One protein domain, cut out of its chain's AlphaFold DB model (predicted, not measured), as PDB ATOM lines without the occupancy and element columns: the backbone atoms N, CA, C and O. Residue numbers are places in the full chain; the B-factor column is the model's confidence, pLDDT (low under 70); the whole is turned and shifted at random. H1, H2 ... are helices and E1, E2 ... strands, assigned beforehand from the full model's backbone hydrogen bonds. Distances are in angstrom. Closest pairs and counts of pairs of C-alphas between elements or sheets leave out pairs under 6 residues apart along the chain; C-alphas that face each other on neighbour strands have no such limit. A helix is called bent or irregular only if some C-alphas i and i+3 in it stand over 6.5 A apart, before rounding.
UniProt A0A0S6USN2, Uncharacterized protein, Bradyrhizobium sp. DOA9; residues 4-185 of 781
ATOM      1  N   LEU A   4     159.425 178.610 148.543       92.00
ATOM      2  CA  LEU A   4     160.863 178.602 148.315       92.00
ATOM      3  C   LEU A   4     161.560 178.001 149.538       92.00
ATOM      4  O   LEU A   4     161.086 178.105 150.671       92.00
ATOM      5  N   THR A   5     162.668 177.301 149.306       94.38
ATOM      6  CA  THR A   5     163.468 176.709 150.382       94.38
ATOM      7  C   THR A   5     164.937 176.759 150.020       94.38
ATOM      8  O   THR A   5     165.335 176.234 148.971       94.38
ATOM      9  N   TYR A   6     165.719 177.335 150.926       96.69
ATOM     10  CA  TYR A   6     167.160 177.463 150.798       96.69
ATOM     11  C   TYR A   6     167.870 176.886 152.018       96.69
ATOM     12  O   TYR A   6     167.329 176.852 153.125       96.69
ATOM     13  N   ILE A   7     169.093 176.426 151.787       97.44
ATOM     14  CA  ILE A   7     170.054 176.104 152.833       97.44
ATOM     15  C   ILE A   7     171.272 176.970 152.595       97.44
ATOM     16  O   ILE A   7     171.840 176.937 151.502       97.44
ATOM     17  N   GLU A   8     171.666 177.713 153.615       96.44
ATOM     18  CA  GLU A   8     172.957 178.376 153.653       96.44
ATOM     19  C   GLU A   8     173.848 177.692 154.672       96.44
ATOM     20  O   GLU A   8     173.371 177.243 155.711       96.44
ATOM     21  N   PHE A   9     175.140 177.620 154.395       92.56
ATOM     22  CA  PHE A   9     176.119 177.308 155.424       92.56
ATOM     23  C   PHE A   9     177.408 178.065 155.162       92.56
ATOM     24  O   PHE A   9     177.732 178.391 154.013       92.56
ATOM     25  N   ASP A  10     178.121 178.313 156.248       91.44
ATOM     26  CA  ASP A  10     179.347 179.089 156.228       91.44
ATOM     27  C   ASP A  10     180.545 178.198 155.920       91.44
ATOM     28  O   ASP A  10     180.713 177.096 156.459       91.44
ATOM     29  N   VAL A  11     181.357 178.654 154.964       90.56
ATOM     30  CA  VAL A  11     182.565 177.959 154.530       90.56
ATOM     31  C   VAL A  11     183.777 178.832 154.826       90.56
ATOM     32  O   VAL A  11     183.940 179.868 154.179       90.56
ATOM     33  N   PRO A  12     184.690 178.387 155.707       91.75
ATOM     34  CA  PRO A  12     185.883 179.155 156.022       91.75
ATOM     35  C   PRO A  12     186.881 179.093 154.866       91.75
ATOM     36  O   PRO A  12     187.364 178.018 154.473       91.75
ATOM     37  N   VAL A  13     187.237 180.262 154.334       93.31
ATOM     38  CA  VAL A  13     188.152 180.411 153.198       93.31
ATOM     39  C   VAL A  13     189.293 181.358 153.549       93.31
ATOM     40  O   VAL A  13     189.119 182.416 154.140       93.31
ATOM     41  N   CYS A  14     190.514 180.982 153.172       95.25
ATOM     42  CA  CYS A  14     191.705 181.778 153.417       95.25
ATOM     43  C   CYS A  14     191.619 183.105 152.664       95.25
ATOM     44  O   CYS A  14     191.581 183.114 151.430       95.25
ATOM     45  N   THR A  15     191.678 184.228 153.371       94.81
ATOM     46  CA  THR A  15     191.678 185.571 152.773       94.81
ATOM     47  C   THR A  15     193.021 185.940 152.150       94.81
ATOM     48  O   THR A  15     193.071 186.775 151.248       94.81
ATOM     49  N   ARG A  16     194.112 185.286 152.569       94.94
ATOM     50  CA  ARG A  16     195.472 185.575 152.092       94.94
ATOM     51  C   ARG A  16     195.680 185.192 150.625       94.94
ATOM     52  O   ARG A  16     195.039 184.288 150.089       94.94
ATOM     53  N   THR A  17     196.649 185.856 149.999       95.06
ATOM     54  CA  THR A  17     197.112 185.556 148.640       95.06
ATOM     55  C   THR A  17     198.383 184.709 148.689       95.06
ATOM     56  O   THR A  17     199.318 185.017 149.423       95.06
ATOM     57  N   TYR A  18     198.427 183.638 147.901       95.81
ATOM     58  CA  TYR A  18     199.523 182.671 147.860       95.81
ATOM     59  C   TYR A  18     200.838 183.341 147.447       95.81
ATOM     60  O   TYR A  18     200.894 184.011 146.414       95.81
ATOM     61  N   GLY A  19     201.895 183.140 148.237       93.69
ATOM     62  CA  GLY A  19     203.218 183.727 148.002       93.69
ATOM     63  C   GLY A  19     203.330 185.220 148.310       93.69
ATOM     64  O   GLY A  19     204.376 185.809 148.042       93.69
ATOM     65  N   VAL A  20     202.283 185.838 148.866       95.12
ATOM     66  CA  VAL A  20     202.298 187.233 149.314       95.12
ATOM     67  C   VAL A  20     202.266 187.262 150.834       95.12
ATOM     68  O   VAL A  20     201.329 186.751 151.451       95.12
ATOM     69  N   ALA A  21     203.273 187.900 151.436       93.31
ATOM     70  CA  ALA A  21     203.356 188.060 152.884       93.31
ATOM     71  C   ALA A  21     202.024 188.608 153.451       93.31
ATOM     72  O   ALA A  21     201.485 189.577 152.913       93.31
ATOM     73  N   PRO A  22     201.472 188.000 154.516       94.69
ATOM     74  CA  PRO A  22     202.121 187.048 155.421       94.69
ATOM     75  C   PRO A  22     202.109 185.580 154.965       94.69
ATOM     76  O   PRO A  22     202.699 184.752 155.644       94.69
ATOM     77  N   CYS A  23     201.488 185.232 153.835       96.25
ATOM     78  CA  CYS A  23     201.554 183.872 153.306       96.25
ATOM     79  C   CYS A  23     202.935 183.604 152.692       96.25
ATOM     80  O   CYS A  23     203.313 184.189 151.677       96.25
ATOM     81  N   THR A  24     203.675 182.686 153.301       95.69
ATOM     82  CA  THR A  24     205.025 182.273 152.888       95.69
ATOM     83  C   THR A  24     205.027 181.072 151.938       95.69
ATOM     84  O   THR A  24     206.087 180.641 151.479       95.69
ATOM     85  N   ALA A  25     203.845 180.540 151.605       95.06
ATOM     86  CA  ALA A  25     203.703 179.419 150.685       95.06
ATOM     87  C   ALA A  25     204.258 179.761 149.295       95.06
ATOM     88  O   ALA A  25     203.994 180.830 148.746       95.06
ATOM     89  N   SER A  26     205.018 178.845 148.706       93.94
ATOM     90  CA  SER A  26     205.613 179.020 147.384       93.94
ATOM     91  C   SER A  26     205.798 177.686 146.669       93.94
ATOM     92  O   SER A  26     206.066 176.652 147.282       93.94
ATOM     93  N   ILE A  27     205.698 177.711 145.342       91.94
ATOM     94  CA  ILE A  27     206.016 176.558 144.496       91.94
ATOM     95  C   ILE A  27     207.485 176.685 144.063       91.94
ATOM     96  O   ILE A  27     207.877 177.766 143.622       91.94
ATOM     97  N   PRO A  28     208.305 175.620 144.139       90.44
ATOM     98  CA  PRO A  28     207.975 174.262 144.588       90.44
ATOM     99  C   PRO A  28     208.219 174.010 146.088       90.44
ATOM    100  O   PRO A  28     208.120 172.871 146.533       90.44
ATOM    101  N   ALA A  29     208.599 175.029 146.863       90.06
ATOM    102  CA  ALA A  29     209.138 174.841 148.210       90.06
ATOM    103  C   ALA A  29     208.128 174.261 149.215       90.06
ATOM    104  O   ALA A  29     208.489 173.395 150.007       90.06
ATOM    105  N   THR A  30     206.873 174.713 149.180       90.00
ATOM    106  CA  THR A  30     205.819 174.286 150.115       90.00
ATOM    107  C   THR A  30     204.774 173.373 149.471       90.00
ATOM    108  O   THR A  30     203.908 172.841 150.161       90.00
ATOM    109  N   GLY A  31     204.833 173.175 148.152       88.94
ATOM    110  CA  GLY A  31     203.914 172.306 147.425       88.94
ATOM    111  C   GLY A  31     204.160 172.286 145.918       88.94
ATOM    112  O   GLY A  31     204.856 173.138 145.368       88.94
ATOM    113  N   SER A  32     203.565 171.302 145.241       91.69
ATOM    114  CA  SER A  32     203.654 171.126 143.783       91.69
ATOM    115  C   SER A  32     202.640 171.963 142.993       91.69
ATOM    116  O   SER A  32     202.840 172.195 141.803       91.69
ATOM    117  N   ILE A  33     201.567 172.424 143.642       93.50
ATOM    118  CA  ILE A  33     200.523 173.306 143.095       93.50
ATOM    119  C   ILE A  33     200.085 174.307 144.171       93.50
ATOM    120  O   ILE A  33     200.330 174.071 145.352       93.50
ATOM    121  N   LYS A  34     199.400 175.395 143.802       95.69
ATOM    122  CA  LYS A  34     198.821 176.331 144.785       95.69
ATOM    123  C   LYS A  34     197.697 175.649 145.580       95.69
ATOM    124  O   LYS A  34     197.011 174.773 145.046       95.69
ATOM    125  N   CYS A  35     197.499 176.044 146.839       95.00
ATOM    126  CA  CYS A  35     196.421 175.527 147.698       95.00
ATOM    127  C   CYS A  35     195.016 175.846 147.147       95.00
ATOM    128  O   CYS A  35     194.886 176.594 146.182       95.00
ATOM    129  N   PHE A  36     193.962 175.326 147.783       95.06
ATOM    130  CA  PHE A  36     192.555 175.609 147.446       95.06
ATOM    131  C   PHE A  36     191.882 176.514 148.488       95.06
ATOM    132  O   PHE A  36     190.695 176.380 148.760       95.06
ATOM    133  N   ASN A  37     192.659 177.416 149.098       94.12
ATOM    134  CA  ASN A  37     192.191 178.420 150.060       94.12
ATOM    135  C   ASN A  37     191.464 177.840 151.282       94.12
ATOM    136  O   ASN A  37     190.711 178.547 151.931       94.12
ATOM    137  N   SER A  38     191.698 176.580 151.630       94.19
ATOM    138  CA  SER A  38     191.093 175.942 152.799       94.19
ATOM    139  C   SER A  38     192.155 175.552 153.815       94.19
ATOM    140  O   SER A  38     193.321 175.366 153.460       94.19
ATOM    141  N   LYS A  39     191.763 175.359 155.079       94.06
ATOM    142  CA  LYS A  39     192.705 174.953 156.133       94.06
ATOM    143  C   LYS A  39     193.404 173.631 155.802       94.06
ATOM    144  O   LYS A  39     194.609 173.520 155.997       94.06
ATOM    145  N   ALA A  40     192.674 172.662 155.245       94.75
ATOM    146  CA  ALA A  40     193.223 171.348 154.902       94.75
ATOM    147  C   ALA A  40     194.208 171.376 153.724       94.75
ATOM    148  O   ALA A  40     195.088 170.525 153.640       94.75
ATOM    149  N   THR A  41     194.073 172.344 152.816       95.12
ATOM    150  CA  THR A  41     194.958 172.471 151.646       95.12
ATOM    151  C   THR A  41     196.023 173.550 151.824       95.12
ATOM    152  O   THR A  41     196.874 173.718 150.947       95.12
ATOM    153  N   CYS A  42     195.980 174.294 152.933       95.31
ATOM    154  CA  CYS A  42     196.906 175.375 153.224       95.31
ATOM    155  C   CYS A  42     198.329 174.833 153.399       95.31
ATOM    156  O   CYS A  42     198.571 173.922 154.183       95.31
ATOM    157  N   GLN A  43     199.272 175.442 152.686       96.06
ATOM    158  CA  GLN A  43     200.698 175.097 152.741       96.06
ATOM    159  C   GLN A  43     201.484 175.971 153.729       96.06
ATOM    160  O   GLN A  43     202.691 175.811 153.869       96.06
ATOM    161  N   ASP A  44     200.799 176.900 154.398       95.19
ATOM    162  CA  ASP A  44     201.340 177.787 155.426       95.19
ATOM    163  C   ASP A  44     200.286 177.984 156.527       95.19
ATOM    164  O   ASP A  44     199.632 179.022 156.643       95.19
ATOM    165  N   THR A  45     200.045 176.923 157.297       93.50
ATOM    166  CA  THR A  45     198.977 176.891 158.307       93.50
ATOM    167  C   THR A  45     199.200 177.908 159.428       93.50
ATOM    168  O   THR A  45     198.229 178.358 160.026       93.50
ATOM    169  N   ALA A  46     200.451 178.306 159.688       94.69
ATOM    170  CA  ALA A  46     200.792 179.286 160.718       94.69
ATOM    171  C   ALA A  46     200.279 180.697 160.387       94.69
ATOM    172  O   ALA A  46     199.944 181.448 161.298       94.69
ATOM    173  N   ASN A  47     200.182 181.041 159.098       95.00
ATOM    174  CA  ASN A  47     199.692 182.343 158.631       95.00
ATOM    175  C   ASN A  47     198.301 182.261 157.966       95.00
ATOM    176  O   ASN A  47     197.880 183.195 157.274       95.00
ATOM    177  N   PHE A  48     197.584 181.146 158.147       94.62
ATOM    178  CA  PHE A  48     196.221 180.969 157.655       94.62
ATOM    179  C   PHE A  48     195.271 181.953 158.349       94.62
ATOM    180  O   PHE A  48     195.219 182.017 159.575       94.62
ATOM    181  N   LEU A  49     194.506 182.702 157.557       95.38
ATOM    182  CA  LEU A  49     193.473 183.613 158.042       95.38
ATOM    183  C   LEU A  49     192.181 183.280 157.307       95.38
ATOM    184  O   LEU A  49     192.101 183.543 156.108       95.38
ATOM    185  N   ALA A  50     191.228 182.669 158.005       92.31
ATOM    186  CA  ALA A  50     189.905 182.396 157.458       92.31
ATOM    187  C   ALA A  50     189.011 183.630 157.547       92.31
ATOM    188  O   ALA A  50     189.138 184.424 158.478       92.31
ATOM    189  N   ASP A  51     188.129 183.739 156.569       93.56
ATOM    190  CA  ASP A  51     186.897 184.511 156.612       93.56
ATOM    191  C   ASP A  51     185.805 183.643 155.983       93.56
ATOM    192  O   ASP A  51     186.112 182.774 155.148       93.56
ATOM    193  N   ASP A  52     184.569 183.831 156.417       91.81
ATOM    194  CA  ASP A  52     183.478 182.936 156.053       91.81
ATOM    195  C   ASP A  52     182.771 183.425 154.793       91.81
ATOM    196  O   ASP A  52     182.419 184.595 154.647       91.81
ATOM    197  N   VAL A  53     182.572 182.501 153.854       92.81
ATOM    198  CA  VAL A  53     181.767 182.734 152.656       92.81
ATOM    199  C   VAL A  53     180.485 181.929 152.776       92.81
ATOM    200  O   VAL A  53     180.524 180.713 152.978       92.81
ATOM    201  N   VAL A  54     179.352 182.605 152.601       93.75
ATOM    202  CA  VAL A  54     178.029 181.986 152.662       93.75
ATOM    203  C   VAL A  54     177.736 181.261 151.355       93.75
ATOM    204  O   VAL A  54     177.661 181.878 150.290       93.75
ATOM    205  N   TRP A  55     177.510 179.951 151.414       93.75
ATOM    206  CA  TRP A  55     177.053 179.188 150.253       93.75
ATOM    207  C   TRP A  55     175.576 178.855 150.355       93.75
ATOM    208  O   TRP A  55     175.163 178.137 151.260       93.75
ATOM    209  N   ARG A  56     174.792 179.317 149.375       96.25
ATOM    210  CA  ARG A  56     173.343 179.096 149.308       96.25
ATOM    211  C   ARG A  56     172.975 178.023 148.290       96.25
ATOM    212  O   ARG A  56     173.335 178.110 147.119       96.25
ATOM    213  N   PHE A  57     172.187 177.045 148.713       96.75
ATOM    214  CA  PHE A  57     171.630 175.997 147.863       96.75
ATOM    215  C   PHE A  57     170.111 176.063 147.878       96.75
ATOM    216  O   PHE A  57     169.512 176.354 148.910       96.75
ATOM    217  N   ALA A  58     169.483 175.744 146.748       96.94
ATOM    218  CA  ALA A  58     168.030 175.739 146.621       96.94
ATOM    219  C   ALA A  58     167.472 174.334 146.395       96.94
ATOM    220  O   ALA A  58     168.124 173.447 145.825       96.94
ATOM    221  N   ARG A  59     166.210 174.146 146.784       95.38
ATOM    222  CA  ARG A  59     165.411 173.024 146.291       95.38
ATOM    223  C   ARG A  59     165.065 173.259 144.813       95.38
ATOM    224  O   ARG A  59     164.577 174.339 144.489       95.38
ATOM    225  N   PRO A  60     165.278 172.282 143.909       93.62
ATOM    226  CA  PRO A  60     164.923 172.430 142.503       93.62
ATOM    227  C   PRO A  60     163.448 172.799 142.316       93.62
ATOM    228  O   PRO A  60     162.556 172.040 142.699       93.62
ATOM    229  N   ALA A  61     163.200 173.942 141.684       91.19
ATOM    230  CA  ALA A  61     161.875 174.400 141.296       91.19
ATOM    231  C   ALA A  61     161.955 175.169 139.971       91.19
ATOM    232  O   ALA A  61     162.933 175.855 139.699       91.19
ATOM    233  N   SER A  62     160.908 175.084 139.146       91.69
ATOM    234  CA  SER A  62     160.834 175.816 137.866       91.69
ATOM    235  C   SER A  62     160.574 177.317 138.025       91.69
ATOM    236  O   SER A  62     160.479 178.031 137.032       91.69
ATOM    237  N   TYR A  63     160.394 177.775 139.262       91.75
ATOM    238  CA  TYR A  63     160.029 179.137 139.633       91.75
ATOM    239  C   TYR A  63     161.026 179.747 140.628       91.75
ATOM    240  O   TYR A  63     160.652 180.659 141.360       91.75
ATOM    241  N   LEU A  64     162.259 179.225 140.690       92.38
ATOM    242  CA  LEU A  64     163.338 179.891 141.423       92.38
ATOM    243  C   LEU A  64     163.572 181.276 140.797       92.38
ATOM    244  O   LEU A  64     163.628 181.355 139.568       92.38
ATOM    245  N   PRO A  65     163.638 182.345 141.601       90.44
ATOM    246  CA  PRO A  65     163.815 183.687 141.077       90.44
ATOM    247  C   PRO A  65     165.303 183.955 140.774       90.44
ATOM    248  O   PRO A  65     166.185 183.395 141.424       90.44
ATOM    249  N   ASP A  66     165.578 184.778 139.759       88.19
ATOM    250  CA  ASP A  66     166.946 185.035 139.269       88.19
ATOM    251  C   ASP A  66     167.722 186.056 140.128       88.19
ATOM    252  O   ASP A  66     168.933 186.203 139.978       88.19
ATOM    253  N   ASP A  67     167.030 186.789 141.002       89.50
ATOM    254  CA  ASP A  67     167.582 187.820 141.889       89.50
ATOM    255  C   ASP A  67     168.183 187.256 143.187       89.50
ATOM    256  O   ASP A  67     168.943 187.951 143.864       89.50
ATOM    257  N   ILE A  68     167.902 185.992 143.519       90.75
ATOM    258  CA  ILE A  68     168.513 185.287 144.649       90.75
ATOM    259  C   ILE A  68     169.653 184.412 144.129       90.75
ATOM    260  O   ILE A  68     169.438 183.344 143.555       90.75
ATOM    261  N   GLU A  69     170.890 184.843 144.378       90.75
ATOM    262  CA  GLU A  69     172.077 184.075 144.000       90.75
ATOM    263  C   GLU A  69     172.161 182.758 144.787       90.75
ATOM    264  O   GLU A  69     172.044 182.725 146.019       90.75
ATOM    265  N   ILE A  70     172.374 181.662 144.053       93.62
ATOM    266  CA  ILE A  70     172.552 180.311 144.586       93.62
ATOM    267  C   ILE A  70     173.759 179.643 143.927       93.62
ATOM    268  O   ILE A  70     174.006 179.817 142.737       93.62
ATOM    269  N   VAL A  71     174.461 178.800 144.682       93.44
ATOM    270  CA  VAL A  71     175.524 177.929 144.165       93.44
ATOM    271  C   VAL A  71     174.926 176.882 143.229       93.44
ATOM    272  O   VAL A  71     175.390 176.688 142.108       93.44
ATOM    273  N   ALA A  72     173.880 176.192 143.692       92.94
ATOM    274  CA  ALA A  72     173.160 175.210 142.894       92.94
ATOM    275  C   ALA A  72     171.767 174.912 143.456       92.94
ATOM    276  O   ALA A  72     171.537 174.870 144.668       92.94
ATOM    277  N   ALA A  73     170.842 174.582 142.556       95.19
ATOM    278  CA  ALA A  73     169.582 173.941 142.909       95.19
ATOM    279  C   ALA A  73     169.801 172.423 143.053       95.19
ATOM    280  O   ALA A  73     169.512 171.651 142.136       95.19
ATOM    281  N   SER A  74     170.386 171.989 144.173       96.19
ATOM    282  CA  SER A  74     170.808 170.594 144.380       96.19
ATOM    283  C   SER A  74     170.237 169.929 145.632       96.19
ATOM    284  O   SER A  74     170.624 168.801 145.930       96.19
ATOM    285  N   ILE A  75     169.323 170.566 146.367       97.12
ATOM    286  CA  ILE A  75     168.696 169.949 147.545       97.12
ATOM    287  C   ILE A  75     167.691 168.881 147.093       97.12
ATOM    288  O   ILE A  75     166.715 169.183 146.408       97.12
ATOM    289  N   LEU A  76     167.920 167.626 147.480       96.25
ATOM    290  CA  LEU A  76     167.020 166.502 147.210       96.25
ATOM    291  C   LEU A  76     165.947 166.359 148.287       96.25
ATOM    292  O   LEU A  76     164.780 166.154 147.960       96.25
ATOM    293  N   ASP A  77     166.351 166.453 149.551       95.19
ATOM    294  CA  ASP A  77     165.479 166.239 150.701       95.19
ATOM    295  C   ASP A  77     165.924 167.085 151.895       95.19
ATOM    296  O   ASP A  77     167.123 167.311 152.088       95.19
ATOM    297  N   ILE A  78     164.946 167.533 152.680       95.00
ATOM    298  CA  ILE A  78     165.141 168.171 153.981       95.00
ATOM    299  C   ILE A  78     164.211 167.459 154.956       95.00
ATOM    300  O   ILE A  78     162.988 167.532 154.821       95.00
ATOM    301  N   SER A  79     164.800 166.801 155.946       95.19
ATOM    302  CA  SER A  79     164.089 166.164 157.045       95.19
ATOM    303  C   SER A  79     164.342 166.951 158.322       95.19
ATOM    304  O   SER A  79     165.490 167.124 158.734       95.19
ATOM    305  N   TYR A  80     163.272 167.449 158.938       94.94
ATOM    306  CA  TYR A  80     163.335 168.221 160.172       94.94
ATOM    307  C   TYR A  80     162.625 167.478 161.301       94.94
ATOM    308  O   TYR A  80     161.449 167.123 161.199       94.94
ATOM    309  N   THR A  81     163.348 167.269 162.394       95.56
ATOM    310  CA  THR A  81     162.793 166.818 163.667       95.56
ATOM    311  C   THR A  81     162.858 167.994 164.638       95.56
ATOM    312  O   THR A  81     163.965 168.379 165.008       95.56
ATOM    313  N   PRO A  82     161.724 168.589 165.046       94.06
ATOM    314  CA  PRO A  82     161.731 169.697 165.999       94.06
ATOM    315  C   PRO A  82     162.175 169.252 167.392       94.06
ATOM    316  O   PRO A  82     162.001 168.087 167.758       94.06
ATOM    317  N   ALA A  83     162.689 170.210 168.162       94.50
ATOM    318  CA  ALA A  83     162.983 170.032 169.576       94.50
ATOM    319  C   ALA A  83     161.707 169.740 170.381       94.50
ATOM    320  O   ALA A  83     160.620 170.227 170.050       94.50
ATOM    321  N   THR A  84     161.866 168.979 171.464       95.12
ATOM    322  CA  THR A  84     160.832 168.806 172.493       95.12
ATOM    323  C   THR A  84     161.343 169.405 173.790       95.12
ATOM    324  O   THR A  84     162.372 168.954 174.291       95.12
ATOM    325  N   ILE A  85     160.617 170.370 174.344       94.19
ATOM    326  CA  ILE A  85     160.869 170.932 175.668       94.19
ATOM    327  C   ILE A  85     160.441 169.920 176.723       94.19
ATOM    328  O   ILE A  85     159.378 169.306 176.629       94.19
ATOM    329  N   SER A  86     161.272 169.785 177.743       92.19
ATOM    330  CA  SER A  86     160.926 169.091 178.970       92.19
ATOM    331  C   SER A  86     160.644 170.137 180.038       92.19
ATOM    332  O   SER A  86     161.410 171.084 180.214       92.19
ATOM    333  N   LEU A  87     159.503 170.014 180.703       91.19
ATOM    334  CA  LEU A  87     159.037 170.997 181.670       91.19
ATOM    335  C   LEU A  87     159.437 170.520 183.070       91.19
ATOM    336  O   LEU A  87     158.807 169.602 183.597       91.19
ATOM    337  N   GLY A  88     160.473 171.124 183.663       87.44
ATOM    338  CA  GLY A  88     160.861 170.882 185.058       87.44
ATOM    339  C   GLY A  88     161.474 169.507 185.309       87.44
ATOM    340  O   GLY A  88     161.192 168.882 186.331       87.44
ATOM    341  N   LYS A  89     162.244 168.980 184.350       89.06
ATOM    342  CA  LYS A  89     162.819 167.629 184.446       89.06
ATOM    343  C   LYS A  89     164.209 167.513 183.838       89.06
ATOM    344  O   LYS A  89     165.121 167.021 184.487       89.06
ATOM    345  N   ASP A  90     164.350 167.869 182.570       93.00
ATOM    346  CA  ASP A  90     165.615 167.763 181.854       93.00
ATOM    347  C   ASP A  90     165.677 168.799 180.730       93.00
ATOM    348  O   ASP A  90     164.829 169.677 180.597       93.00
ATOM    349  N   LEU A  91     166.723 168.705 179.928       91.94
ATOM    350  CA  LEU A  91     167.002 169.601 178.821       91.94
ATOM    351  C   LEU A  91     166.135 169.349 177.565       91.94
ATOM    352  O   LEU A  91     166.266 170.072 176.571       91.94
ATOM    353  N   GLY A  92     165.267 168.334 177.582       92.19
ATOM    354  CA  GLY A  92     164.453 167.944 176.439       92.19
ATOM    355  C   GLY A  92     165.254 167.286 175.312       92.19
ATOM    356  O   GLY A  92     166.357 166.775 175.505       92.19
ATOM    357  N   THR A  93     164.687 167.279 174.105       93.62
ATOM    358  CA  THR A  93     165.343 166.727 172.907       93.62
ATOM    359  C   THR A  93     165.697 167.825 171.918       93.62
ATOM    360  O   THR A  93     165.008 168.841 171.826       93.62
ATOM    361  N   ARG A  94     166.790 167.617 171.185       93.50
ATOM    362  CA  ARG A  94     167.371 168.612 170.284       93.50
ATOM    363  C   ARG A  94     166.705 168.597 168.916       93.50
ATOM    364  O   ARG A  94     166.457 167.524 168.356       93.50
ATOM    365  N   ALA A  95     166.475 169.776 168.355       95.06
ATOM    366  CA  ALA A  95     166.079 169.913 166.969       95.06
ATOM    367  C   ALA A  95     167.193 169.361 166.071       95.06
ATOM    368  O   ALA A  95     168.380 169.611 166.290       95.06
ATOM    369  N   THR A  96     166.813 168.577 165.069       96.25
ATOM    370  CA  THR A  96     167.740 167.977 164.107       96.25
ATOM    371  C   THR A  96     167.256 168.268 162.698       96.25
ATOM    372  O   THR A  96     166.104 167.992 162.358       96.25
ATOM    373  N   LEU A  97     168.155 168.796 161.877       97.06
ATOM    374  CA  LEU A  97     167.941 169.060 160.467       97.06
ATOM    375  C   LEU A  97     168.884 168.178 159.651       97.06
ATOM    376  O   LEU A  97     170.103 168.275 159.769       97.06
ATOM    377  N   GLN A  98     168.321 167.322 158.808       97.38
ATOM    378  CA  GLN A  98     169.075 166.499 157.877       97.38
ATOM    379  C   GLN A  98     168.790 166.966 156.454       97.38
ATOM    380  O   GLN A  98     167.651 166.924 155.991       97.38
ATOM    381  N   ILE A  99     169.838 167.376 155.746       97.50
ATOM    382  CA  ILE A  99     169.758 167.838 154.365       97.50
ATOM    383  C   ILE A  99     170.491 166.845 153.481       97.50
ATOM    384  O   ILE A  99     171.646 166.515 153.741       97.50
ATOM    385  N   THR A 100     169.841 166.390 152.413       97.56
ATOM    386  CA  THR A 100     170.480 165.563 151.388       97.56
ATOM    387  C   THR A 100     170.583 166.341 150.090       97.56
ATOM    388  O   THR A 100     169.580 166.791 149.540       97.56
ATOM    389  N   PHE A 101     171.795 166.447 149.564       97.81
ATOM    390  CA  PHE A 101     172.117 167.104 148.310       97.81
ATOM    391  C   PHE A 101     172.432 166.087 147.216       97.81
ATOM    392  O   PHE A 101     172.991 165.017 147.466       97.81
ATOM    393  N   LYS A 102     172.121 166.464 145.977       97.44
ATOM    394  CA  LYS A 102     172.605 165.813 144.765       97.44
ATOM    395  C   LYS A 102     174.003 166.325 144.439       97.44
ATOM    396  O   LYS A 102     174.231 167.532 144.333       97.44
ATOM    397  N   ASP A 103     174.921 165.405 144.212       96.38
ATOM    398  CA  ASP A 103     176.241 165.725 143.700       96.38
ATOM    399  C   ASP A 103     176.214 166.017 142.196       96.38
ATOM    400  O   ASP A 103     175.382 165.496 141.446       96.38
ATOM    401  N   HIS A 104     177.082 166.925 141.766       94.81
ATOM    402  CA  HIS A 104     177.056 167.492 140.421       94.81
ATOM    403  C   HIS A 104     178.427 168.065 140.025       94.81
ATOM    404  O   HIS A 104     179.231 168.393 140.895       94.81
ATOM    405  N   PRO A 105     178.731 168.188 138.723       95.12
ATOM    406  CA  PRO A 105     179.901 168.927 138.255       95.12
ATOM    407  C   PRO A 105     179.814 170.422 138.599       95.12
ATOM    408  O   PRO A 105     178.729 170.999 138.570       95.12
ATOM    409  N   HIS A 106     180.953 171.058 138.873       94.38
ATOM    410  CA  HIS A 106     181.032 172.498 139.143       94.38
ATOM    411  C   HIS A 106     182.334 173.092 138.599       94.38
ATOM    412  O   HIS A 106     183.394 172.462 138.701       94.38
ATOM    413  N   SER A 107     182.248 174.309 138.053       93.31
ATOM    414  CA  SER A 107     183.346 175.038 137.398       93.31
ATOM    415  C   SER A 107     184.390 175.596 138.363       93.31
ATOM    416  O   SER A 107     185.452 176.013 137.916       93.31
ATOM    417  N   ASP A 108     184.122 175.570 139.672       92.25
ATOM    418  CA  ASP A 108     185.018 176.091 140.722       92.25
ATOM    419  C   ASP A 108     185.248 177.614 140.636       92.25
ATOM    420  O   ASP A 108     186.238 178.143 141.136       92.25
ATOM    421  N   THR A 109     184.319 178.307 139.979       91.00
ATOM    422  CA  THR A 109     184.268 179.763 139.829       91.00
ATOM    423  C   THR A 109     183.388 180.386 140.906       91.00
ATOM    424  O   THR A 109     182.423 179.758 141.331       91.00
ATOM    425  N   GLY A 110     183.658 181.641 141.264       87.75
ATOM    426  CA  GLY A 110     182.861 182.403 142.230       87.75
ATOM    427  C   GLY A 110     183.577 182.612 143.561       87.75
ATOM    428  O   GLY A 110     184.699 182.140 143.773       87.75
ATOM    429  N   GLU A 111     182.931 183.356 144.451       86.00
ATOM    430  CA  GLU A 111     183.451 183.626 145.786       86.00
ATOM    431  C   GLU A 111     183.461 182.352 146.647       86.00
ATOM    432  O   GLU A 111     182.588 181.492 146.553       86.00
ATOM    433  N   GLY A 112     184.513 182.181 147.447       86.06
ATOM    434  CA  GLY A 112     184.715 180.991 148.278       86.06
ATOM    435  C   GLY A 112     185.211 179.732 147.547       86.06
ATOM    436  O   GLY A 112     185.533 178.740 148.200       86.06
ATOM    437  N   PHE A 113     185.347 179.767 146.217       91.88
ATOM    438  CA  PHE A 113     185.928 178.679 145.419       91.88
ATOM    439  C   PHE A 113     187.431 178.903 145.131       91.88
ATOM    440  O   PHE A 113     188.158 179.555 145.890       91.88
ATOM    441  N   ASP A 114     187.968 178.291 144.075       94.25
ATOM    442  CA  ASP A 114     189.404 178.286 143.808       94.25
ATOM    443  C   ASP A 114     189.916 179.625 143.245       94.25
ATOM    444  O   ASP A 114     189.903 179.868 142.039       94.25
ATOM    445  N   LYS A 115     190.473 180.474 144.120       93.38
ATOM    446  CA  LYS A 115     191.156 181.734 143.753       93.38
ATOM    447  C   LYS A 115     192.232 181.582 142.672       93.38
ATOM    448  O   LYS A 115     192.532 182.552 141.982       93.38
ATOM    449  N   TYR A 116     192.836 180.400 142.542       94.62
ATOM    450  CA  TYR A 116     193.921 180.133 141.594       94.62
ATOM    451  C   TYR A 116     193.464 179.256 140.431       94.62
ATOM    452  O   TYR A 116     194.278 178.561 139.825       94.62
ATOM    453  N   LEU A 117     192.168 179.290 140.106       93.38
ATOM    454  CA  LEU A 117     191.582 178.527 139.010       93.38
ATOM    455  C   LEU A 117     192.338 178.721 137.682       93.38
ATOM    456  O   LEU A 117     192.597 177.753 136.973       93.38
ATOM    457  N   ALA A 118     192.757 179.952 137.376       93.75
ATOM    458  CA  ALA A 118     193.509 180.266 136.158       93.75
ATOM    459  C   ALA A 118     194.885 179.569 136.077       93.75
ATOM    460  O   ALA A 118     195.425 179.411 134.985       93.75
ATOM    461  N   ASP A 119     195.438 179.132 137.212       93.06
ATOM    462  CA  ASP A 119     196.717 178.421 137.291       93.06
ATOM    463  C   ASP A 119     196.550 176.888 137.203       93.06
ATOM    464  O   ASP A 119     197.533 176.146 137.303       93.06
ATOM    465  N   ARG A 120     195.317 176.377 137.060       93.31
ATOM    466  CA  ARG A 120     195.040 174.936 136.961       93.31
ATOM    467  C   ARG A 120     195.221 174.447 135.525       93.31
ATOM    468  O   ARG A 120     194.753 175.056 134.572       93.31
ATOM    469  N   THR A 121     195.867 173.292 135.367       94.25
ATOM    470  CA  THR A 121     196.116 172.657 134.057       94.25
ATOM    471  C   THR A 121     194.976 171.745 133.596       94.25
ATOM    472  O   THR A 121     195.139 170.990 132.639       94.25
ATOM    473  N   TYR A 122     193.856 171.745 134.313       93.75
ATOM    474  CA  TYR A 122     192.704 170.888 134.072       93.75
ATOM    475  C   TYR A 122     191.417 171.707 134.152       93.75
ATOM    476  O   TYR A 122     191.371 172.716 134.851       93.75
ATOM    477  N   ASP A 123     190.371 171.246 133.465       93.81
ATOM    478  CA  ASP A 123     189.022 171.798 133.600       93.81
ATOM    479  C   ASP A 123     188.355 171.218 134.859       93.81
ATOM    480  O   ASP A 123     188.091 170.009 134.903       93.81
ATOM    481  N   PRO A 124     188.061 172.034 135.892       93.62
ATOM    482  CA  PRO A 124     187.400 171.531 137.084       93.62
ATOM    483  C   PRO A 124     186.010 170.982 136.784       93.62
ATOM    484  O   PRO A 124     185.598 170.055 137.477       93.62
ATOM    485  N   TYR A 125     185.282 171.499 135.793       94.12
ATOM    486  CA  TYR A 125     183.939 171.000 135.503       94.12
ATOM    487  C   TYR A 125     183.981 169.529 135.068       94.12
ATOM    488  O   TYR A 125     183.157 168.726 135.491       94.12
ATOM    489  N   SER A 126     185.000 169.152 134.297       94.31
ATOM    490  CA  SER A 126     185.207 167.777 133.836       94.31
ATOM    491  C   SER A 126     185.949 166.877 134.840       94.31
ATOM    492  O   SER A 126     186.025 165.666 134.628       94.31
ATOM    493  N   GLN A 127     186.504 167.430 135.928       93.00
ATOM    494  CA  GLN A 127     187.321 166.691 136.896       93.00
ATOM    495  C   GLN A 127     186.710 166.680 138.304       93.00
ATOM    496  O   GLN A 127     186.873 167.611 139.097       93.00
ATOM    497  N   GLY A 128     186.088 165.549 138.643       91.69
ATOM    498  CA  GLY A 128     185.450 165.319 139.939       91.69
ATOM    499  C   GLY A 128     184.085 165.998 140.059       91.69
ATOM    500  O   GLY A 128     183.526 166.498 139.089       91.69
ATOM    501  N   THR A 129     183.543 166.006 141.271       95.12
ATOM    502  CA  THR A 129     182.207 166.532 141.575       95.12
ATOM    503  C   THR A 129     182.273 167.600 142.666       95.12
ATOM    504  O   THR A 129     183.286 167.714 143.360       95.12
ATOM    505  N   PHE A 130     181.220 168.402 142.812       95.31
ATOM    506  CA  PHE A 130     181.130 169.482 143.792       95.31
ATOM    507  C   PHE A 130     181.394 168.971 145.209       95.31
ATOM    508  O   PHE A 130     182.357 169.397 145.847       95.31
ATOM    509  N   TRP A 131     180.602 168.004 145.683       95.38
ATOM    510  CA  TRP A 131     180.723 167.499 147.051       95.38
ATOM    511  C   TRP A 131     181.964 166.625 147.238       95.38
ATOM    512  O   TRP A 131     182.535 166.591 148.329       95.38
ATOM    513  N   GLY A 132     182.451 165.989 146.168       94.94
ATOM    514  CA  GLY A 132     183.741 165.299 146.171       94.94
ATOM    515  C   GLY A 132     184.910 166.258 146.411       94.94
ATOM    516  O   GLY A 132     185.758 166.006 147.269       94.94
ATOM    517  N   LYS A 133     184.932 167.397 145.704       94.88
ATOM    518  CA  LYS A 133     185.924 168.464 145.911       94.88
ATOM    519  C   LYS A 133     185.765 169.115 147.278       94.88
ATOM    520  O   LYS A 133     186.768 169.322 147.956       94.88
ATOM    521  N   PHE A 134     184.533 169.415 147.688       93.62
ATOM    522  CA  PHE A 134     184.242 170.013 148.988       93.62
ATOM    523  C   PHE A 134     184.795 169.157 150.120       93.62
ATOM    524  O   PHE A 134     185.612 169.645 150.889       93.62
ATOM    525  N   ARG A 135     184.468 167.860 150.164       93.50
ATOM    526  CA  ARG A 135     184.982 166.948 151.196       93.50
ATOM    527  C   ARG A 135     186.510 166.888 151.232       93.50
ATOM    528  O   ARG A 135     187.094 166.829 152.310       93.50
ATOM    529  N   ALA A 136     187.163 166.900 150.069       93.56
ATOM    530  CA  ALA A 136     188.623 166.881 149.992       93.56
ATOM    531  C   ALA A 136     189.268 168.185 150.498       93.56
ATOM    532  O   ALA A 136     190.407 168.170 150.962       93.56
ATOM    533  N   ARG A 137     188.560 169.316 150.397       93.62
ATOM    534  CA  ARG A 137     189.089 170.651 150.712       93.62
ATOM    535  C   ARG A 137     188.656 171.157 152.084       93.62
ATOM    536  O   ARG A 137     189.455 171.821 152.735       93.62
ATOM    537  N   GLN A 138     187.442 170.846 152.522       91.19
ATOM    538  CA  GLN A 138     186.796 171.345 153.736       91.19
ATOM    539  C   GLN A 138     186.367 170.188 154.661       91.19
ATOM    540  O   GLN A 138     185.182 169.987 154.908       91.19
ATOM    541  N   PRO A 139     187.311 169.394 155.201       90.38
ATOM    542  CA  PRO A 139     186.974 168.292 156.104       90.38
ATOM    543  C   PRO A 139     186.556 168.747 157.519       90.38
ATOM    544  O   PRO A 139     186.063 167.930 158.290       90.38
ATOM    545  N   PHE A 140     186.753 170.022 157.882       90.25
ATOM    546  CA  PHE A 140     186.575 170.550 159.246       90.25
ATOM    547  C   PHE A 140     185.323 171.433 159.389       90.25
ATOM    548  O   PHE A 140     185.401 172.535 159.920       90.25
ATOM    549  N   VAL A 141     184.182 170.970 158.876       87.31
ATOM    550  CA  VAL A 141     182.927 171.755 158.816       87.31
ATOM    551  C   VAL A 141     181.991 171.534 160.008       87.31
ATOM    552  O   VAL A 141     180.964 172.191 160.122       87.31
ATOM    553  N   ARG A 142     182.327 170.612 160.916       89.50
ATOM    554  CA  ARG A 142     181.591 170.447 162.177       89.50
ATOM    555  C   ARG A 142     181.738 171.717 163.021       89.50
ATOM    556  O   ARG A 142     182.849 172.219 163.159       89.50
ATOM    557  N   GLY A 143     180.636 172.192 163.595       87.94
ATOM    558  CA  GLY A 143     180.585 173.439 164.364       87.94
ATOM    559  C   GLY A 143     180.301 174.690 163.527       87.94
ATOM    560  O   GLY A 143     180.063 175.740 164.105       87.94
ATOM    561  N   GLN A 144     180.299 174.589 162.193       90.06
ATOM    562  CA  GLN A 144     179.946 175.711 161.317       90.06
ATOM    563  C   GLN A 144     178.436 175.973 161.338       90.06
ATOM    564  O   GLN A 144     177.638 175.042 161.512       90.06
ATOM    565  N   GLU A 145     178.060 177.235 161.144       92.44
ATOM    566  CA  GLU A 145     176.668 177.670 161.107       92.44
ATOM    567  C   GLU A 145     175.963 177.188 159.835       92.44
ATOM    568  O   GLU A 145     176.531 177.136 158.739       92.44
ATOM    569  N   LEU A 146     174.691 176.825 159.992       95.94
ATOM    570  CA  LEU A 146     173.804 176.432 158.911       95.94
ATOM    571  C   LEU A 146     172.445 177.093 159.110       95.94
ATOM    572  O   LEU A 146     171.853 177.017 160.185       95.94
ATOM    573  N   ARG A 147     171.924 177.706 158.051       96.69
ATOM    574  CA  ARG A 147     170.639 178.404 158.047       96.69
ATOM    575  C   ARG A 147     169.665 177.680 157.131       96.69
ATOM    576  O   ARG A 147     169.968 177.399 155.970       96.69
ATOM    577  N   TRP A 148     168.485 177.373 157.657       96.38
ATOM    578  CA  TRP A 148     167.363 176.854 156.884       96.38
ATOM    579  C   TRP A 148     166.340 177.956 156.664       96.38
ATOM    580  O   TRP A 148     165.730 178.433 157.616       96.38
ATOM    581  N   ILE A 149     166.168 178.346 155.403       95.56
ATOM    582  CA  ILE A 149     165.351 179.492 155.012       95.56
ATOM    583  C   ILE A 149     164.124 178.995 154.253       95.56
ATOM    584  O   ILE A 149     164.244 178.232 153.285       95.56
ATOM    585  N   THR A 150     162.937 179.426 154.680       92.25
ATOM    586  CA  THR A 150     161.657 179.104 154.036       92.25
ATOM    587  C   THR A 150     160.814 180.354 153.833       92.25
ATOM    588  O   THR A 150     160.647 181.146 154.753       92.25
ATOM    589  N   GLY A 151     160.243 180.508 152.642       90.75
ATOM    590  CA  GLY A 151     159.400 181.656 152.305       90.75
ATOM    591  C   GLY A 151     158.521 181.386 151.093       90.75
ATOM    592  O   GLY A 151     158.423 180.245 150.617       90.75
ATOM    593  N   LEU A 152     157.875 182.426 150.579       89.56
ATOM    594  CA  LEU A 152     157.024 182.375 149.399       89.56
ATOM    595  C   LEU A 152     157.669 183.110 148.220       89.56
ATOM    596  O   LEU A 152     158.518 183.985 148.363       89.56
ATOM    597  N   LEU A 153     157.266 182.731 147.007       90.38
ATOM    598  CA  LEU A 153     157.667 183.462 145.808       90.38
ATOM    599  C   LEU A 153     157.120 184.897 145.856       90.38
ATOM    600  O   LEU A 153     155.902 185.079 145.826       90.38
ATOM    601  N   GLY A 154     158.025 185.874 145.824       88.19
ATOM    602  CA  GLY A 154     157.719 187.303 145.911       88.19
ATOM    603  C   GLY A 154     158.193 187.952 147.211       88.19
ATOM    604  O   GLY A 154     158.272 189.175 147.242       88.19
ATOM    605  N   ASP A 155     158.537 187.154 148.224       89.19
ATOM    606  CA  ASP A 155     159.144 187.646 149.461       89.19
ATOM    607  C   ASP A 155     160.617 188.005 149.213       89.19
ATOM    608  O   ASP A 155     161.321 187.296 148.481       89.19
ATOM    609  N   GLU A 156     161.101 189.078 149.842       90.94
ATOM    610  CA  GLU A 156     162.536 189.343 149.900       90.94
ATOM    611  C   GLU A 156     163.214 188.288 150.784       90.94
ATOM    612  O   GLU A 156     162.632 187.803 151.754       90.94
ATOM    613  N   LEU A 157     164.467 187.925 150.482       91.12
ATOM    614  CA  LEU A 157     165.183 186.889 151.241       91.12
ATOM    615  C   LEU A 157     165.251 187.204 152.749       91.12
ATOM    616  O   LEU A 157     165.184 186.287 153.561       91.12
ATOM    617  N   ALA A 158     165.361 188.486 153.107       91.19
ATOM    618  CA  ALA A 158     165.414 188.947 154.493       91.19
ATOM    619  C   ALA A 158     164.078 188.801 155.247       91.19
ATOM    620  O   ALA A 158     164.091 188.709 156.471       91.19
ATOM    621  N   ASP A 159     162.954 188.746 154.528       90.94
ATOM    622  CA  ASP A 159     161.614 188.577 155.104       90.94
ATOM    623  C   ASP A 159     161.230 187.093 155.257       90.94
ATOM    624  O   ASP A 159     160.206 186.762 155.859       90.94
ATOM    625  N   MET A 160     162.036 186.175 154.709       92.44
ATOM    626  CA  MET A 160     161.795 184.736 154.807       92.44
ATOM    627  C   MET A 160     162.137 184.199 156.206       92.44
ATOM    628  O   MET A 160     163.116 184.600 156.835       92.44
ATOM    629  N   GLU A 161     161.372 183.207 156.676       91.62
ATOM    630  CA  GLU A 161     161.634 182.546 157.959       91.62
ATOM    631  C   GLU A 161     162.983 181.826 157.900       91.62
ATOM    632  O   GLU A 161     163.160 180.887 157.116       91.62
ATOM    633  N   THR A 162     163.906 182.235 158.769       94.94
ATOM    634  CA  THR A 162     165.241 181.651 158.895       94.94
ATOM    635  C   THR A 162     165.370 180.923 160.225       94.94
ATOM    636  O   THR A 162     165.040 181.468 161.274       94.94
ATOM    637  N   ARG A 163     165.857 179.681 160.175       95.06
ATOM    638  CA  ARG A 163     166.186 178.869 161.351       95.06
ATOM    639  C   ARG A 163     167.671 178.566 161.393       95.06
ATOM    640  O   ARG A 163     168.226 178.086 160.403       95.06
ATOM    641  N   TYR A 164     168.282 178.796 162.544       95.31
ATOM    642  CA  TYR A 164     169.713 178.644 162.770       95.31
ATOM    643  C   TYR A 164     170.037 177.278 163.381       95.31
ATOM    644  O   TYR A 164     169.382 176.815 164.312       95.31
ATOM    645  N   PHE A 165     171.064 176.627 162.846       95.94
ATOM    646  CA  PHE A 165     171.580 175.344 163.306       95.94
ATOM    647  C   PHE A 165     173.105 175.334 163.240       95.94
ATOM    648  O   PHE A 165     173.736 176.171 162.599       95.94
ATOM    649  N   VAL A 166     173.694 174.317 163.857       93.75
ATOM    650  CA  VAL A 166     175.127 174.041 163.821       93.75
ATOM    651  C   VAL A 166     175.357 172.666 163.208       93.75
ATOM    652  O   VAL A 166     174.705 171.688 163.583       93.75
ATOM    653  N   ILE A 167     176.313 172.556 162.286       94.69
ATOM    654  CA  ILE A 167     176.664 171.281 161.649       94.69
ATOM    655  C   ILE A 167     177.252 170.311 162.690       94.69
ATOM    656  O   ILE A 167     178.288 170.570 163.303       94.69
ATOM    657  N   ASP A 168     176.613 169.152 162.860       93.94
ATOM    658  CA  ASP A 168     177.050 168.063 163.746       93.94
ATOM    659  C   ASP A 168     177.920 167.059 162.985       93.94
ATOM    660  O   ASP A 168     178.998 166.671 163.438       93.94
ATOM    661  N   SER A 169     177.457 166.645 161.805       93.50
ATOM    662  CA  SER A 169     178.134 165.646 160.982       93.50
ATOM    663  C   SER A 169     177.724 165.742 159.514       93.50
ATOM    664  O   SER A 169     176.796 166.463 159.144       93.50
ATOM    665  N   PHE A 170     178.446 165.023 158.662       94.06
ATOM    666  CA  PHE A 170     178.134 164.888 157.249       94.06
ATOM    667  C   PHE A 170     178.568 163.513 156.739       94.06
ATOM    668  O   PHE A 170     179.505 162.916 157.268       94.06
ATOM    669  N   ASP A 171     177.935 163.064 155.660       93.56
ATOM    670  CA  ASP A 171     178.226 161.810 154.975       93.56
ATOM    671  C   ASP A 171     178.270 162.002 153.457       93.56
ATOM    672  O   ASP A 171     177.582 162.843 152.876       93.56
ATOM    673  N   GLY A 172     179.059 161.160 152.791       91.50
ATOM    674  CA  GLY A 172     179.171 161.142 151.334       91.50
ATOM    675  C   GLY A 172     180.323 161.992 150.767       91.50
ATOM    676  O   GLY A 172     181.241 162.353 151.501       91.50
ATOM    677  N   PRO A 173     180.359 162.245 149.447       93.12
ATOM    678  CA  PRO A 173     179.363 161.789 148.485       93.12
ATOM    679  C   PRO A 173     179.326 160.254 148.401       93.12
ATOM    680  O   PRO A 173     180.371 159.602 148.417       93.12
ATOM    681  N   THR A 174     178.132 159.662 148.374       94.19
ATOM    682  CA  THR A 174     177.954 158.215 148.158       94.19
ATOM    683  C   THR A 174     178.175 157.859 146.680       94.19
ATOM    684  O   THR A 174     178.154 158.758 145.833       94.19
ATOM    685  N   PRO A 175     178.353 156.572 146.316       92.44
ATOM    686  CA  PRO A 175     178.437 156.155 144.911       92.44
ATOM    687  C   PRO A 175     177.233 156.582 144.051       92.44
ATOM    688  O   PRO A 175     177.370 156.766 142.846       92.44
ATOM    689  N   GLU A 176     176.064 156.789 144.663       92.12
ATOM    690  CA  GLU A 176     174.848 157.299 144.014       92.12
ATOM    691  C   GLU A 176     174.841 158.831 143.848       92.12
ATOM    692  O   GLU A 176     173.848 159.396 143.386       92.12
ATOM    693  N   GLY A 177     175.919 159.517 144.238       93.75
ATOM    694  CA  GLY A 177     176.055 160.967 144.129       93.75
ATOM    695  C   GLY A 177     175.189 161.724 145.134       93.75
ATOM    696  O   GLY A 177     174.554 162.711 144.769       93.75
ATOM    697  N   LYS A 178     175.122 161.260 146.388       96.62
ATOM    698  CA  LYS A 178     174.408 161.952 147.473       96.62
ATOM    699  C   LYS A 178     175.365 162.431 148.549       96.62
ATOM    700  O   LYS A 178     176.209 161.657 148.986       96.62
ATOM    701  N   TYR A 179     175.195 163.667 148.998       96.75
ATOM    702  CA  TYR A 179     175.906 164.223 150.148       96.75
ATOM    703  C   TYR A 179     174.897 164.623 151.213       96.75
ATOM    704  O   TYR A 179     173.905 165.273 150.890       96.75
ATOM    705  N   THR A 180     175.122 164.237 152.460       96.81
ATOM    706  CA  THR A 180     174.187 164.503 153.552       96.81
ATOM    707  C   THR A 180     174.874 165.331 154.621       96.81
ATOM    708  O   THR A 180     175.987 165.016 155.018       96.81
ATOM    709  N   ILE A 181     174.204 166.380 155.091       96.81
ATOM    710  CA  ILE A 181     174.614 167.177 156.250       96.81
ATOM    711  C   ILE A 181     173.566 166.980 157.338       96.81
ATOM    712  O   ILE A 181     172.366 167.043 157.064       96.81
ATOM    713  N   ILE A 182     174.024 166.745 158.564       96.81
ATOM    714  CA  ILE A 182     173.192 166.696 159.763       96.81
ATOM    715  C   ILE A 182     173.598 167.874 160.640       96.81
ATOM    716  O   ILE A 182     174.744 167.964 161.085       96.81
ATOM    717  N   ALA A 183     172.647 168.762 160.892       96.88
ATOM    718  CA  ALA A 183     172.790 169.909 161.770       96.88
ATOM    719  C   ALA A 183     171.835 169.784 162.964       96.88
ATOM    720  O   ALA A 183     170.784 169.143 162.876       96.88
ATOM    721  N   LYS A 184     172.224 170.363 164.096       95.94
ATOM    722  CA  LYS A 184     171.464 170.347 165.350       95.94
ATOM    723  C   LYS A 184     171.392 171.744 165.945       95.94
ATOM    724  O   LYS A 184     172.133 172.627 165.522       95.94
ATOM    725  N   ASP A 185     170.486 171.938 166.893       94.75
ATOM    726  CA  ASP A 185     170.436 173.184 167.657       94.75
ATOM    727  C   ASP A 185     171.695 173.413 168.519       94.75
ATOM    728  O   ASP A 185     172.535 172.522 168.703       94.75
TER     729      ASP A 185
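AT A GLANCE: This is residues 4 to 185 of the 781 residues of an uncharacterized protein of Bradyrhizobium sp. DOA9 (UniProt A0A0S6USN2). Little regular structure surrounds a folded sheet, one strongly twisted sheet bent back on itself: E2, E1 and E5 face E7, E4 and E3, with E6 as hinge. Long loops, residues 15 to 49 and 103 to 129, lie toward one end; residues 86 to 91 stick out at the other. The printed part has 182 residues, under half in named elements, mostly strand: E1 to E4, H1, E5 to E7. The antiparallel sheet runs E2-E1-E5-E6-E7-E4-E3. The whole is compact, radius of gyration of the C-alphas 18.4 A, spans 60 by 44 by 34 A.

IN THESE COORDINATES: E1, residues 4 to 14, 31.4 A long, begins at C-alpha 4 (160.863, 178.602, 148.315). E2 is 50 to 58, E3 75 to 81, E4 96 to 102, H1 130 to 137, E5 145 to 152, E6 161 to 171, and E7 178 to 184, ending at C-alpha 184 (171.464, 170.347, 165.350).

HOW THE PARTS SIT: In hairpin E1 and E2, N 7 and O 57 are 2.9 A apart. E5, E6 and E7 form a meander, each strand the antiparallel neighbour of the one before; N 163 and O 148 are 2.8 A apart, as are N 182 and O 169. E6 bends by 77 degrees at residue 168. H1, every O i to N i+4 pair within hydrogen-bond range, is on the sheet, over none of its strands, height 8.4 A.

THE WHOLE: The farthest C-alphas, Pro 28 and Gly 88, are 62.2 A apart. The printed part has no cut; links E1 to E2, E2 to E3, E3 to E4 and E4 to H1 are long. No printed residue is under 70 in pLDDT.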